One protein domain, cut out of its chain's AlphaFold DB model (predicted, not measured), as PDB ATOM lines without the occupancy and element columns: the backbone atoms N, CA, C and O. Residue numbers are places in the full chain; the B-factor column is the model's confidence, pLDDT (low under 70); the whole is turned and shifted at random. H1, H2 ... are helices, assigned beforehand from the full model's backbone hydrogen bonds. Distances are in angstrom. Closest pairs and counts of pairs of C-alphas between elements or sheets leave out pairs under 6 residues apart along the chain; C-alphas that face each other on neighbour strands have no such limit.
ATOM      1  N   TYR A 138      44.224  68.746  70.344       77.56
ATOM      2  CA  TYR A 138      44.284  67.349  69.888       77.56
ATOM      3  C   TYR A 138      45.000  67.194  68.540       77.56
ATOM      4  O   TYR A 138      45.825  66.299  68.394       77.56
ATOM      5  N   GLU A 139      44.792  68.121  67.599       74.00
ATOM      6  CA  GLU A 139      45.472  68.105  66.292       74.00
ATOM      7  C   GLU A 139      47.002  68.160  66.440       74.00
ATOM      8  O   GLU A 139      47.737  67.435  65.767       74.00
ATOM      9  N   ALA A 140      47.501  68.963  67.385       78.19
ATOM     10  CA  ALA A 140      48.927  69.033  67.691       78.19
ATOM     11  C   ALA A 140      49.467  67.702  68.246       78.19
ATOM     12  O   ALA A 140      50.607  67.325  67.958       78.19
ATOM     13  N   ALA A 141      48.664  66.996  69.051       75.50
ATOM     14  CA  ALA A 141      49.020  65.701  69.622       75.50
ATOM     15  C   ALA A 141      49.024  64.577  68.575       75.50
ATOM     16  O   ALA A 141      49.945  63.757  68.586       75.50
ATOM     17  N   ASP A 142      48.049  64.585  67.666       70.88
ATOM     18  CA  ASP A 142      47.857  63.560  66.639       70.88
ATOM     19  C   ASP A 142      48.846  63.690  65.473       70.88
ATOM     20  O   ASP A 142      49.269  62.683  64.905       70.88
ATOM     21  N   GLU A 143      49.261  64.912  65.128       72.50
ATOM     22  CA  GLU A 143      50.213  65.149  64.035       72.50
ATOM     23  C   GLU A 143      51.673  65.317  64.481       72.50
ATOM     24  O   GLU A 143      52.562  65.482  63.639       72.50
ATOM     25  N   ASP A 144      51.938  65.301  65.790       82.50
ATOM     26  CA  ASP A 144      53.225  65.686  66.385       82.50
ATOM     27  C   ASP A 144      53.720  67.085  65.942       82.50
ATOM     28  O   ASP A 144      54.925  67.329  65.771       82.50
ATOM     29  N   VAL A 145      52.789  68.028  65.762       86.12
ATOM     30  CA  VAL A 145      53.076  69.419  65.380       86.12
ATOM     31  C   VAL A 145      52.810  70.335  66.571       86.12
ATOM     32  O   VAL A 145      51.671  70.657  66.883       86.12
ATOM     33  N   TYR A 146      53.869  70.798  67.237       90.62
ATOM     34  CA  TYR A 146      53.756  71.570  68.479       90.62
ATOM     35  C   TYR A 146      54.229  73.022  68.305       90.62
ATOM     36  O   TYR A 146      55.445  73.264  68.231       90.62
ATOM     37  N   PRO A 147      53.307  74.006  68.286       90.75
ATOM     38  CA  PRO A 147      53.642  75.417  68.118       90.75
ATOM     39  C   PRO A 147      54.351  76.012  69.346       90.75
ATOM     40  O   PRO A 147      54.318  75.470  70.454       90.75
ATOM     41  N   ALA A 148      54.994  77.170  69.156       89.62
ATOM     42  CA  ALA A 148      55.870  77.797  70.154       89.62
ATOM     43  C   ALA A 148      55.179  78.078  71.493       89.62
ATOM     44  O   ALA A 148      55.746  77.799  72.552       89.62
ATOM     45  N   HIS A 149      53.944  78.584  71.457       89.56
ATOM     46  CA  HIS A 149      53.180  78.905  72.662       89.56
ATOM     47  C   HIS A 149      52.872  77.648  73.496       89.56
ATOM     48  O   HIS A 149      53.051  77.662  74.715       89.56
ATOM     49  N   LEU A 150      52.499  76.540  72.842       92.88
ATOM     50  CA  LEU A 150      52.194  75.267  73.492       92.88
ATOM     51  C   LEU A 150      53.454  74.654  74.109       92.88
ATOM     52  O   LEU A 150      53.453  74.282  75.282       92.88
ATOM     53  N   VAL A 151      54.559  74.628  73.354       92.75
ATOM     54  CA  VAL A 151      55.855  74.135  73.846       92.75
ATOM     55  C   VAL A 151      56.347  74.965  75.031       92.75
ATOM     56  O   VAL A 151      56.811  74.404  76.024       92.75
ATOM     57  N   SER A 152      56.234  76.292  74.973       91.19
ATOM     58  CA  SER A 152      56.640  77.145  76.090       91.19
ATOM     59  C   SER A 152      55.787  76.898  77.332       91.19
ATOM     60  O   SER A 152      56.343  76.673  78.407       91.19
ATOM     61  N   SER A 153      54.459  76.859  77.180       92.56
ATOM     62  CA  SER A 153      53.529  76.582  78.282       92.56
ATOM     63  C   SER A 153      53.769  75.203  78.912       92.56
ATOM     64  O   SER A 153      53.747  75.054  80.134       92.56
ATOM     65  N   PHE A 154      54.093  74.200  78.095       95.50
ATOM     66  CA  PHE A 154      54.484  72.873  78.559       95.50
ATOM     67  C   PHE A 154      55.767  72.896  79.404       95.50
ATOM     68  O   PHE A 154      55.835  72.260  80.460       95.50
ATOM     69  N   LEU A 155      56.793  73.635  78.973       93.75
ATOM     70  CA  LEU A 155      58.047  73.758  79.720       93.75
ATOM     71  C   LEU A 155      57.838  74.460  81.070       93.75
ATOM     72  O   LEU A 155      58.434  74.040  82.066       93.75
ATOM     73  N   ASP A 156      56.961  75.466  81.125       91.44
ATOM     74  CA  ASP A 156      56.512  76.091  82.377       91.44
ATOM     75  C   ASP A 156      55.825  75.078  83.295       91.44
ATOM     76  O   ASP A 156      56.198  74.934  84.464       91.44
ATOM     77  N   HIS A 157      54.870  74.323  82.749       93.38
ATOM     78  CA  HIS A 157      54.125  73.304  83.479       93.38
ATOM     79  C   HIS A 157      55.043  72.228  84.079       93.38
ATOM     80  O   HIS A 157      54.924  71.895  85.263       93.38
ATOM     81  N   ILE A 158      56.012  71.727  83.304       92.81
ATOM     82  CA  ILE A 158      57.016  70.774  83.796       92.81
ATOM     83  C   ILE A 158      57.814  71.361  84.957       92.81
ATOM     84  O   ILE A 158      58.043  70.664  85.947       92.81
ATOM     85  N   ASN A 159      58.253  72.613  84.839       89.75
ATOM     86  CA  ASN A 159      59.079  73.234  85.865       89.75
ATOM     87  C   ASN A 159      58.316  73.378  87.186       89.75
ATOM     88  O   ASN A 159      58.807  72.967  88.237       89.75
ATOM     89  N   VAL A 160      57.089  73.904  87.126       90.31
ATOM     90  CA  VAL A 160      56.232  74.105  88.303       90.31
ATOM     91  C   VAL A 160      55.949  72.779  89.004       90.31
ATOM     92  O   VAL A 160      56.098  72.680  90.223       90.31
ATOM     93  N   ASN A 161      55.592  71.738  88.251       91.75
ATOM     94  CA  ASN A 161      55.292  70.432  88.834       91.75
ATOM     95  C   ASN A 161      56.532  69.767  89.434       91.75
ATOM     96  O   ASN A 161      56.436  69.156  90.495       91.75
ATOM     97  N   ALA A 162      57.697  69.903  88.795       90.06
ATOM     98  CA  ALA A 162      58.939  69.344  89.315       90.06
ATOM     99  C   ALA A 162      59.362  70.007  90.634       90.06
ATOM    100  O   ALA A 162      59.765  69.303  91.558       90.06
ATOM    101  N   ILE A 163      59.224  71.333  90.744       89.62
ATOM    102  CA  ILE A 163      59.515  72.076  91.980       89.62
ATOM    103  C   ILE A 163      58.546  71.663  93.095       89.62
ATOM    104  O   ILE A 163      58.978  71.365  94.209       89.62
ATOM    105  N   LYS A 164      57.241  71.568  92.800       91.75
ATOM    106  CA  LYS A 164      56.236  71.101  93.771       91.75
ATOM    107  C   LYS A 164      56.507  69.670  94.241       91.75
ATOM    108  O   LYS A 164      56.457  69.400  95.438       91.75
ATOM    109  N   ALA A 165      56.828  68.763  93.318       89.50
ATOM    110  CA  ALA A 165      57.139  67.374  93.640       89.50
ATOM    111  C   ALA A 165      58.414  67.247  94.488       89.50
ATOM    112  O   ALA A 165      58.450  66.446  95.421       89.50
ATOM    113  N   ALA A 166      59.440  68.055  94.199       88.25
ATOM    114  CA  ALA A 166      60.640  68.137  95.022       88.25
ATOM    115  C   ALA A 166      60.304  68.606  96.445       88.25
ATOM    116  O   ALA A 166      60.622  67.906  97.402       88.25
ATOM    117  N   ALA A 167      59.591  69.725  96.594       89.25
ATOM    118  CA  ALA A 167      59.191  70.239  97.905       89.25
ATOM    119  C   ALA A 167      58.385  69.208  98.719       89.25
ATOM    120  O   ALA A 167      58.678  68.984  99.891       89.25
ATOM    121  N   ALA A 168      57.431  68.518  98.085       90.75
ATOM    122  CA  ALA A 168      56.653  67.459  98.728       90.75
ATOM    123  C   ALA A 168      57.523  66.268  99.166       90.75
ATOM    124  O   ALA A 168      57.325  65.719 100.249       90.75
ATOM    125  N   TYR A 169      58.508  65.878  98.351       88.69
ATOM    126  CA  TYR A 169      59.449  64.809  98.690       88.69
ATOM    127  C   TYR A 169      60.321  65.165  99.903       88.69
ATOM    128  O   TYR A 169      60.507  64.331 100.788       88.69
ATOM    129  N   HIS A 170      60.822  66.400  99.959       87.69
ATOM    130  CA  HIS A 170      61.602  66.911 101.090       87.69
ATOM    131  C   HIS A 170      60.764  67.006 102.368       87.69
ATOM    132  O   HIS A 170      61.194  66.522 103.411       87.69
ATOM    133  N   ALA A 171      59.543  67.541 102.280       90.19
ATOM    134  CA  ALA A 171      58.623  67.614 103.413       90.19
ATOM    135  C   ALA A 171      58.278  66.221 103.963       90.19
ATOM    136  O   ALA A 171      58.292  66.012 105.174       90.19
ATOM    137  N   LYS A 172      58.032  65.247 103.076       91.50
ATOM    138  CA  LYS A 172      57.790  63.854 103.465       91.50
ATOM    139  C   LYS A 172      59.006  63.237 104.158       91.50
ATOM    140  O   LYS A 172      58.849  62.604 105.193       91.50
ATOM    141  N   ALA A 173      60.209  63.446 103.623       88.62
ATOM    142  CA  ALA A 173      61.432  62.939 104.239       88.62
ATOM    143  C   ALA A 173      61.669  63.534 105.636       88.62
ATOM    144  O   ALA A 173      62.014  62.796 106.553       88.62
ATOM    145  N   ALA A 174      61.419  64.835 105.805       88.81
ATOM    146  CA  ALA A 174      61.505  65.504 107.100       88.81
ATOM    147  C   ALA A 174      60.472  64.958 108.102       88.81
ATOM    148  O   ALA A 174      60.825  64.670 109.240       88.81
ATOM    149  N   ALA A 175      59.223  64.751 107.670       91.12
ATOM    150  CA  ALA A 175      58.172  64.170 108.509       91.12
ATOM    151  C   ALA A 175      58.482  62.724 108.941       91.12
ATOM    152  O   ALA A 175      58.116  62.314 110.037       91.12
ATOM    153  N   GLU A 176      59.173  61.961 108.094       92.38
ATOM    154  CA  GLU A 176      59.615  60.590 108.375       92.38
ATOM    155  C   GLU A 176      60.935  60.527 109.170       92.38
ATOM    156  O   GLU A 176      61.413  59.432 109.457       92.38
ATOM    157  N   GLY A 177      61.560  61.669 109.492       85.88
ATOM    158  CA  GLY A 177      62.889  61.710 110.114       85.88
ATOM    159  C   GLY A 177      63.985  61.068 109.253       85.88
ATOM    160  O   GLY A 177      65.016  60.638 109.765       85.88
ATOM    161  N   ARG A 178      63.758  60.950 107.940       84.50
ATOM    162  CA  ARG A 178      64.653  60.251 107.019       84.50
ATOM    163  C   ARG A 178      65.746  61.190 106.532       84.50
ATOM    164  O   ARG A 178      65.472  62.124 105.776       84.50
ATOM    165  N   GLU A 179      66.995  60.873 106.861       79.12
ATOM    166  CA  GLU A 179      68.139  61.559 106.268       79.12
ATOM    167  C   GLU A 179      68.180  61.328 104.752       79.12
ATOM    168  O   GLU A 179      68.190  60.205 104.236       79.12
ATOM    169  N   LEU A 180      68.154  62.435 104.015       73.50
ATOM    170  CA  LEU A 180      68.301  62.434 102.570       73.50
ATOM    171  C   LEU A 180      69.784  62.375 102.208       73.50
ATOM    172  O   LEU A 180      70.570  63.170 102.712       73.50
ATOM    173  N   THR A 181      70.144  61.524 101.247       70.94
ATOM    174  CA  THR A 181      71.473  61.588 100.600       70.94
ATOM    175  C   THR A 181      71.708  62.974  99.994       70.94
ATOM    176  O   THR A 181      70.744  63.617  99.558       70.94
ATOM    177  N   THR A 182      72.960  63.417  99.827       65.62
ATOM    178  CA  THR A 182      73.231  64.732  99.213       65.62
ATOM    179  C   THR A 182      72.585  64.848  97.830       65.62
ATOM    180  O   THR A 182      72.074  65.897  97.458       65.62
ATOM    181  N   GLN A 183      72.531  63.761  97.052       64.88
ATOM    182  CA  GLN A 183      71.870  63.761  95.744       64.88
ATOM    183  C   GLN A 183      70.352  63.977  95.832       64.88
ATOM    184  O   GLN A 183      69.779  64.648  94.973       64.88
ATOM    185  N   GLN A 184      69.694  63.397  96.834       74.75
ATOM    186  CA  GLN A 184      68.266  63.602  97.071       74.75
ATOM    187  C   GLN A 184      67.994  65.015  97.581       74.75
ATOM    188  O   GLN A 184      67.056  65.649  97.102       74.75
ATOM    189  N   GLN A 185      68.861  65.534  98.453       71.38
ATOM    190  CA  GLN A 185      68.798  66.922  98.900       71.38
ATOM    191  C   GLN A 185      68.923  67.902  97.716       71.38
ATOM    192  O   GLN A 185      68.183  68.876  97.628       71.38
ATOM    193  N   ARG A 186      69.789  67.582  96.741       68.12
ATOM    194  CA  ARG A 186      70.038  68.367  95.513       68.12
ATOM    195  C   ARG A 186      68.880  68.386  94.503       68.12
ATOM    196  O   ARG A 186      68.935  69.151  93.541       68.12
ATOM    197  N   ARG A 187      67.857  67.529  94.632       74.81
ATOM    198  CA  ARG A 187      66.717  67.514  93.698       74.81
ATOM    199  C   ARG A 187      65.711  68.598  94.086       74.81
ATOM    200  O   ARG A 187      64.827  68.345  94.891       74.81
ATOM    201  N   ASP A 188      65.833  69.774  93.472       80.00
ATOM    202  CA  ASP A 188      64.934  70.928  93.675       80.00
ATOM    203  C   ASP A 188      63.913  71.141  92.534       80.00
ATOM    204  O   ASP A 188      63.057  72.020  92.601       80.00
ATOM    205  N   GLY A 189      64.011  70.350  91.460       83.25
ATOM    206  CA  GLY A 189      63.133  70.417  90.289       83.25
ATOM    207  C   GLY A 189      63.461  71.512  89.263       83.25
ATOM    208  O   GLY A 189      62.934  71.452  88.153       83.25
ATOM    209  N   ARG A 190      64.374  72.453  89.545       83.88
ATOM    210  CA  ARG A 190      64.607  73.658  88.714       83.88
ATOM    211  C   ARG A 190      65.186  73.381  87.325       83.88
ATOM    212  O   ARG A 190      65.038  74.190  86.413       83.88
ATOM    213  N   SER A 191      65.846  72.237  87.144       85.38
ATOM    214  CA  SER A 191      66.450  71.821  85.869       85.38
ATOM    215  C   SER A 191      65.531  70.952  84.993       85.38
ATOM    216  O   SER A 191      65.927  70.534  83.896       85.38
ATOM    217  N   ALA A 192      64.299  70.677  85.439       88.62
ATOM    218  CA  ALA A 192      63.373  69.790  84.736       88.62
ATOM    219  C   ALA A 192      63.000  70.324  83.344       88.62
ATOM    220  O   ALA A 192      63.090  69.582  82.363       88.62
ATOM    221  N   ALA A 193      62.682  71.619  83.233       90.19
ATOM    222  CA  ALA A 193      62.379  72.255  81.949       90.19
ATOM    223  C   ALA A 193      63.570  72.213  80.980       90.19
ATOM    224  O   ALA A 193      63.396  71.891  79.809       90.19
ATOM    225  N   LYS A 194      64.800  72.441  81.467       90.25
ATOM    226  CA  LYS A 194      66.024  72.338  80.648       90.25
ATOM    227  C   LYS A 194      66.201  70.934  80.071       90.25
ATOM    228  O   LYS A 194      66.606  70.767  78.922       90.25
ATOM    229  N   THR A 195      65.913  69.917  80.879       89.25
ATOM    230  CA  THR A 195      66.009  68.511  80.468       89.25
ATOM    231  C   THR A 195      64.938  68.170  79.433       89.25
ATOM    232  O   THR A 195      65.265  67.588  78.401       89.25
ATOM    233  N   ALA A 196      63.690  68.590  79.658       92.44
ATOM    234  CA  ALA A 196      62.603  68.424  78.696       92.44
ATOM    235  C   ALA A 196      62.904  69.135  77.367       92.44
ATOM    236  O   ALA A 196      62.781  68.524  76.309       92.44
ATOM    237  N   PHE A 197      63.403  70.373  77.413       93.62
ATOM    238  CA  PHE A 197      63.817  71.129  76.231       93.62
ATOM    239  C   PHE A 197      64.905  70.410  75.422       93.62
ATOM    240  O   PHE A 197      64.802  70.318  74.201       93.62
ATOM    241  N   ARG A 198      65.921  69.826  76.077       91.00
ATOM    242  CA  ARG A 198      66.942  69.010  75.390       91.00
ATOM    243  C   ARG A 198      66.332  67.810  74.664       91.00
ATOM    244  O   ARG A 198      66.751  67.513  73.548       91.00
ATOM    245  N   SER A 199      65.348  67.145  75.268       94.31
ATOM    246  CA  SER A 199      64.609  66.057  74.616       94.31
ATOM    247  C   SER A 199      63.796  66.544  73.412       94.31
ATOM    248  O   SER A 199      63.819  65.893  72.373       94.31
ATOM    249  N   LEU A 200      63.112  67.690  73.514       94.00
ATOM    250  CA  LEU A 200      62.369  68.269  72.387       94.00
ATOM    251  C   LEU A 200      63.302  68.662  71.241       94.00
ATOM    252  O   LEU A 200      63.019  68.382  70.078       94.00
ATOM    253  N   ARG A 201      64.469  69.226  71.572       91.50
ATOM    254  CA  ARG A 201      65.494  69.543  70.583       91.50
ATOM    255  C   ARG A 201      66.028  68.292  69.892       91.50
ATOM    256  O   ARG A 201      66.180  68.289  68.676       91.50
ATOM    257  N   PHE A 202      66.247  67.220  70.649       91.81
ATOM    258  CA  PHE A 202      66.604  65.921  70.089       91.81
ATOM    259  C   PHE A 202      65.528  65.399  69.123       91.81
ATOM    260  O   PHE A 202      65.879  64.980  68.020       91.81
ATOM    261  N   LEU A 203      64.246  65.464  69.503       91.50
ATOM    262  CA  LEU A 203      63.119  65.055  68.653       91.50
ATOM    263  C   LEU A 203      63.028  65.907  67.378       91.50
ATOM    264  O   LEU A 203      62.817  65.364  66.300       91.50
ATOM    265  N   LEU A 204      63.273  67.216  67.467       89.94
ATOM    266  CA  LEU A 204      63.318  68.095  66.295       89.94
ATOM    267  C   LEU A 204      64.464  67.717  65.347       89.94
ATOM    268  O   LEU A 204      64.263  67.506  64.155       89.94
ATOM    269  N   ASP A 205      65.684  67.636  65.878       86.94
ATOM    270  CA  ASP A 205      66.882  67.509  65.051       86.94
ATOM    271  C   ASP A 205      67.016  66.097  64.445       86.94
ATOM    272  O   ASP A 205      67.447  65.961  63.292       86.94
ATOM    273  N   ASN A 206      66.603  65.058  65.187       86.00
ATOM    274  CA  ASN A 206      66.813  63.650  64.823       86.00
ATOM    275  C   ASN A 206      65.535  62.946  64.374       86.00
ATOM    276  O   ASN A 206      65.578  62.226  63.385       86.00
ATOM    277  N   ALA A 207      64.412  63.149  65.070       82.94
ATOM    278  CA  ALA A 207      63.142  62.538  64.672       82.94
ATOM    279  C   ALA A 207      62.397  63.364  63.611       82.94
ATOM    280  O   ALA A 207      61.425  62.876  63.064       82.94
ATOM    281  N   LYS A 208      62.842  64.596  63.317       82.62
ATOM    282  CA  LYS A 208      62.154  65.554  62.424       82.62
ATOM    283  C   LYS A 208      60.764  65.963  62.909       82.62
ATOM    284  O   LYS A 208      59.997  66.563  62.170       82.62
ATOM    285  N   MET A 209      60.485  65.722  64.189       87.56
ATOM    286  CA  MET A 209      59.231  66.099  64.822       87.56
ATOM    287  C   MET A 209      59.067  67.618  64.789       87.56
ATOM    288  O   MET A 209      59.940  68.339  65.289       87.56
ATOM    289  N   ALA A 210      57.952  68.103  64.250       85.06
ATOM    290  CA  ALA A 210      57.680  69.523  64.055       85.06
ATOM    291  C   ALA A 210      57.336  70.218  65.382       85.06
ATOM    292  O   ALA A 210      56.205  70.615  65.639       85.06
ATOM    293  N   ASN A 211      58.333  70.387  66.247       85.75
ATOM    294  CA  ASN A 211      58.203  71.148  67.480       85.75
ATOM    295  C   ASN A 211      58.969  72.471  67.395       85.75
ATOM    296  O   ASN A 211      60.078  72.552  66.864       85.75
ATOM    297  N   ALA A 212      58.402  73.514  67.986       87.19
ATOM    298  CA  ALA A 212      58.943  74.865  67.956       87.19
ATOM    299  C   ALA A 212      60.180  75.088  68.864       87.19
ATOM    300  O   ALA A 212      60.433  76.201  69.309       87.19
ATOM    301  N   SER A 213      61.012  74.072  69.128       84.69
ATOM    302  CA  SER A 213      62.223  74.227  69.965       84.69
ATOM    303  C   SER A 213      63.315  75.118  69.353       84.69
ATOM    304  O   SER A 213      64.279  75.467  70.036       84.69
ATOM    305  N   ARG A 214      63.223  75.443  68.056       85.50
ATOM    306  CA  ARG A 214      64.076  76.440  67.376       85.50
ATOM    307  C   ARG A 214      63.485  77.847  67.387       85.50
ATOM    308  O   ARG A 214      64.217  78.786  67.088       85.50
ATOM    309  N   ASP A 215      62.208  77.985  67.723       90.00
ATOM    310  CA  ASP A 215      61.535  79.275  67.782       90.00
ATOM    311  C   ASP A 215      62.207  80.179  68.821       90.00
ATOM    312  O   ASP A 215      62.664  79.699  69.859       90.00
ATOM    313  N   ALA A 216      62.285  81.484  68.559       82.81
ATOM    314  CA  ALA A 216      62.942  82.425  69.460       82.81
ATOM    315  C   ALA A 216      62.326  82.423  70.871       82.81
ATOM    316  O   ALA A 216      63.067  82.543  71.848       82.81
ATOM    317  N   LEU A 217      61.009  82.226  70.979       79.50
ATOM    318  CA  LEU A 217      60.266  82.191  72.240       79.50
ATOM    319  C   LEU A 217      60.659  80.993  73.119       79.50
ATOM    320  O   LEU A 217      60.667  81.092  74.345       79.50
ATOM    321  N   VAL A 218      61.043  79.872  72.505       84.25
ATOM    322  CA  VAL A 218      61.436  78.647  73.218       84.25
ATOM    323  C   VAL A 218      62.958  78.537  73.327       84.25
ATOM    324  O   VAL A 218      63.504  78.296  74.403       84.25
ATOM    325  N   GLY A 219      63.664  78.724  72.213       78.88
ATOM    326  CA  GLY A 219      65.096  78.485  72.076       78.88
ATOM    327  C   GLY A 219      65.985  79.501  72.794       78.88
ATOM    328  O   GLY A 219      67.093  79.145  73.187       78.88
ATOM    329  N   LYS A 220      65.514  80.740  73.007       82.25
ATOM    330  CA  LYS A 220      66.253  81.782  73.752       82.25
ATOM    331  C   LYS A 220      65.857  81.868  75.229       82.25
ATOM    332  O   LYS A 220      66.309  82.760  75.947       82.25
ATOM    333  N   ARG A 221      65.006  80.956  75.701       82.88
ATOM    334  CA  ARG A 221      64.514  80.945  77.076       82.88
ATOM    335  C   ARG A 221      65.652  80.707  78.073       82.88
ATOM    336  O   ARG A 221      66.454  79.785  77.923       82.88
ATOM    337  N   LYS A 222      65.667  81.488  79.157       83.00
ATOM    338  CA  LYS A 222      66.517  81.207  80.321       83.00
ATOM    339  C   LYS A 222      65.903  80.063  81.120       83.00
ATOM    340  O   LYS A 222      64.775  80.159  81.600       83.00
ATOM    341  N   PHE A 223      66.640  78.968  81.247       83.62
ATOM    342  CA  PHE A 223      66.224  77.834  82.060       83.62
ATOM    343  C   PHE A 223      66.764  77.965  83.475       83.62
ATOM    344  O   PHE A 223      67.911  78.368  83.661       83.62
ATOM    345  N   GLY A 224      65.961  77.543  84.452       72.94
ATOM    346  CA  GLY A 224      66.445  77.344  85.810       72.94
ATOM    347  C   GLY A 224      67.636  76.385  85.822       72.94
ATOM    348  O   GLY A 224      67.668  75.369  85.116       72.94
ATOM    349  N   THR A 225      68.636  76.725  86.620       65.69
ATOM    350  CA  THR A 225      69.737  75.838  86.970       65.69
ATOM    351  C   THR A 225      69.545  75.399  88.413       65.69
ATOM    352  O   THR A 225      69.124  76.177  89.267       65.69
ATOM    353  N   THR A 226      69.817  74.127  88.684       61.59
ATOM    354  CA  THR A 226      70.147  73.709  90.046       61.59
ATOM    355  C   THR A 226      71.394  74.481  90.459       61.59
ATOM    356  O   THR A 226      72.319  74.592  89.646       61.59
ATOM    357  N   THR A 227      71.443  74.991  91.691       57.38
ATOM    358  CA  THR A 227      72.693  75.510  92.255       57.38
ATOM    359  C   THR A 227      73.743  74.404  92.115       57.38
ATOM    360  O   THR A 227      73.488  73.288  92.583       57.38
ATOM    361  N   PRO A 228      74.860  74.627  91.398       49.47
ATOM    362  CA  PRO A 228      75.856  73.591  91.199       49.47
ATOM    363  C   PRO A 228      76.513  73.293  92.543       49.47
ATOM    364  O   PRO A 228      77.430  73.981  92.967       49.47
ATOM    365  N   THR A 229      76.031  72.269  93.244       48.88
ATOM    366  CA  THR A 229      76.770  71.730  94.381       48.88
ATOM    367  C   THR A 229      77.911  70.896  93.812       48.88
ATOM    368  O   THR A 229      77.648  69.973  93.024       48.88
ATOM    369  N   PRO A 230      79.167  71.207  94.148       57.09
ATOM    370  CA  PRO A 230      80.296  70.526  93.551       57.09
ATOM    371  C   PRO A 230      80.283  69.031  93.896       57.09
ATOM    372  O   PRO A 230      79.808  68.597  94.948       57.09
TER     373      PRO A 230
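This is residues 138 to 230 of the 529 residues of an uncharacterized protein of Chrysochromulina tobinii (UniProt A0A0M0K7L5). One long helix, H2, makes the length of the domain; beyond its last residue the chain folds back through the short H3 to H4, which meets the first half of H2 and spreads from it as a lopsided V. Residues 208 to 215 cross from the end of H4 back to the start of H2, where H5 packs on it, and H1 lies near that same end. The printed part has 93 residues with five named helices, H1 to H5 in order, and no named strand; the class is all helix. The whole is loose, with a radius of gyration of the C-alphas of 16.1 A, and elongated, spanning 48 by 31 by 21 A.

H1, residues 138 to 143, begins at C-alpha 138 (44.284, 67.349, 69.888). H2, residues 148 to 175, measures 40.8 A and ends at C-alpha 175 (58.172, 64.170, 108.509). H3 is residues 182 to 185. H4, residues 192 to 207, measures 21.3 A. H5, residues 216 to 219, ends at C-alpha 219 (65.096, 78.485, 72.076).

H1 touches no helix. Residues 155 to 162 of H2 touch residues 192 to 197 of H4, at a steep tilt of 41 degrees, opposite ways; the closest C-alphas, of Leu 155 and Ala 193, are 5.1 A apart. H2 and H3 are close but not clearly touching, with C-alphas 170 and 185 closest at 7.5 A. Residues 148 to 152 of H2 touch H5, closest at the C-alphas of Ser 152 and Val 218, 5.8 A. H4 and H5 are only just apart, closest 8.4 A. In H1, H2 and H4 every O i to N i+4 pair is within hydrogen-bond range; H3 and H5 are too short for such a pair.

The C-alphas farthest apart, of Glu 143 and Gly 177, are 47.9 A apart. The printed part has no cut and no long link. Mean pLDDT of the printed part is 83.7; residues 182 to 183, 186 and 225 to 230 are under 70.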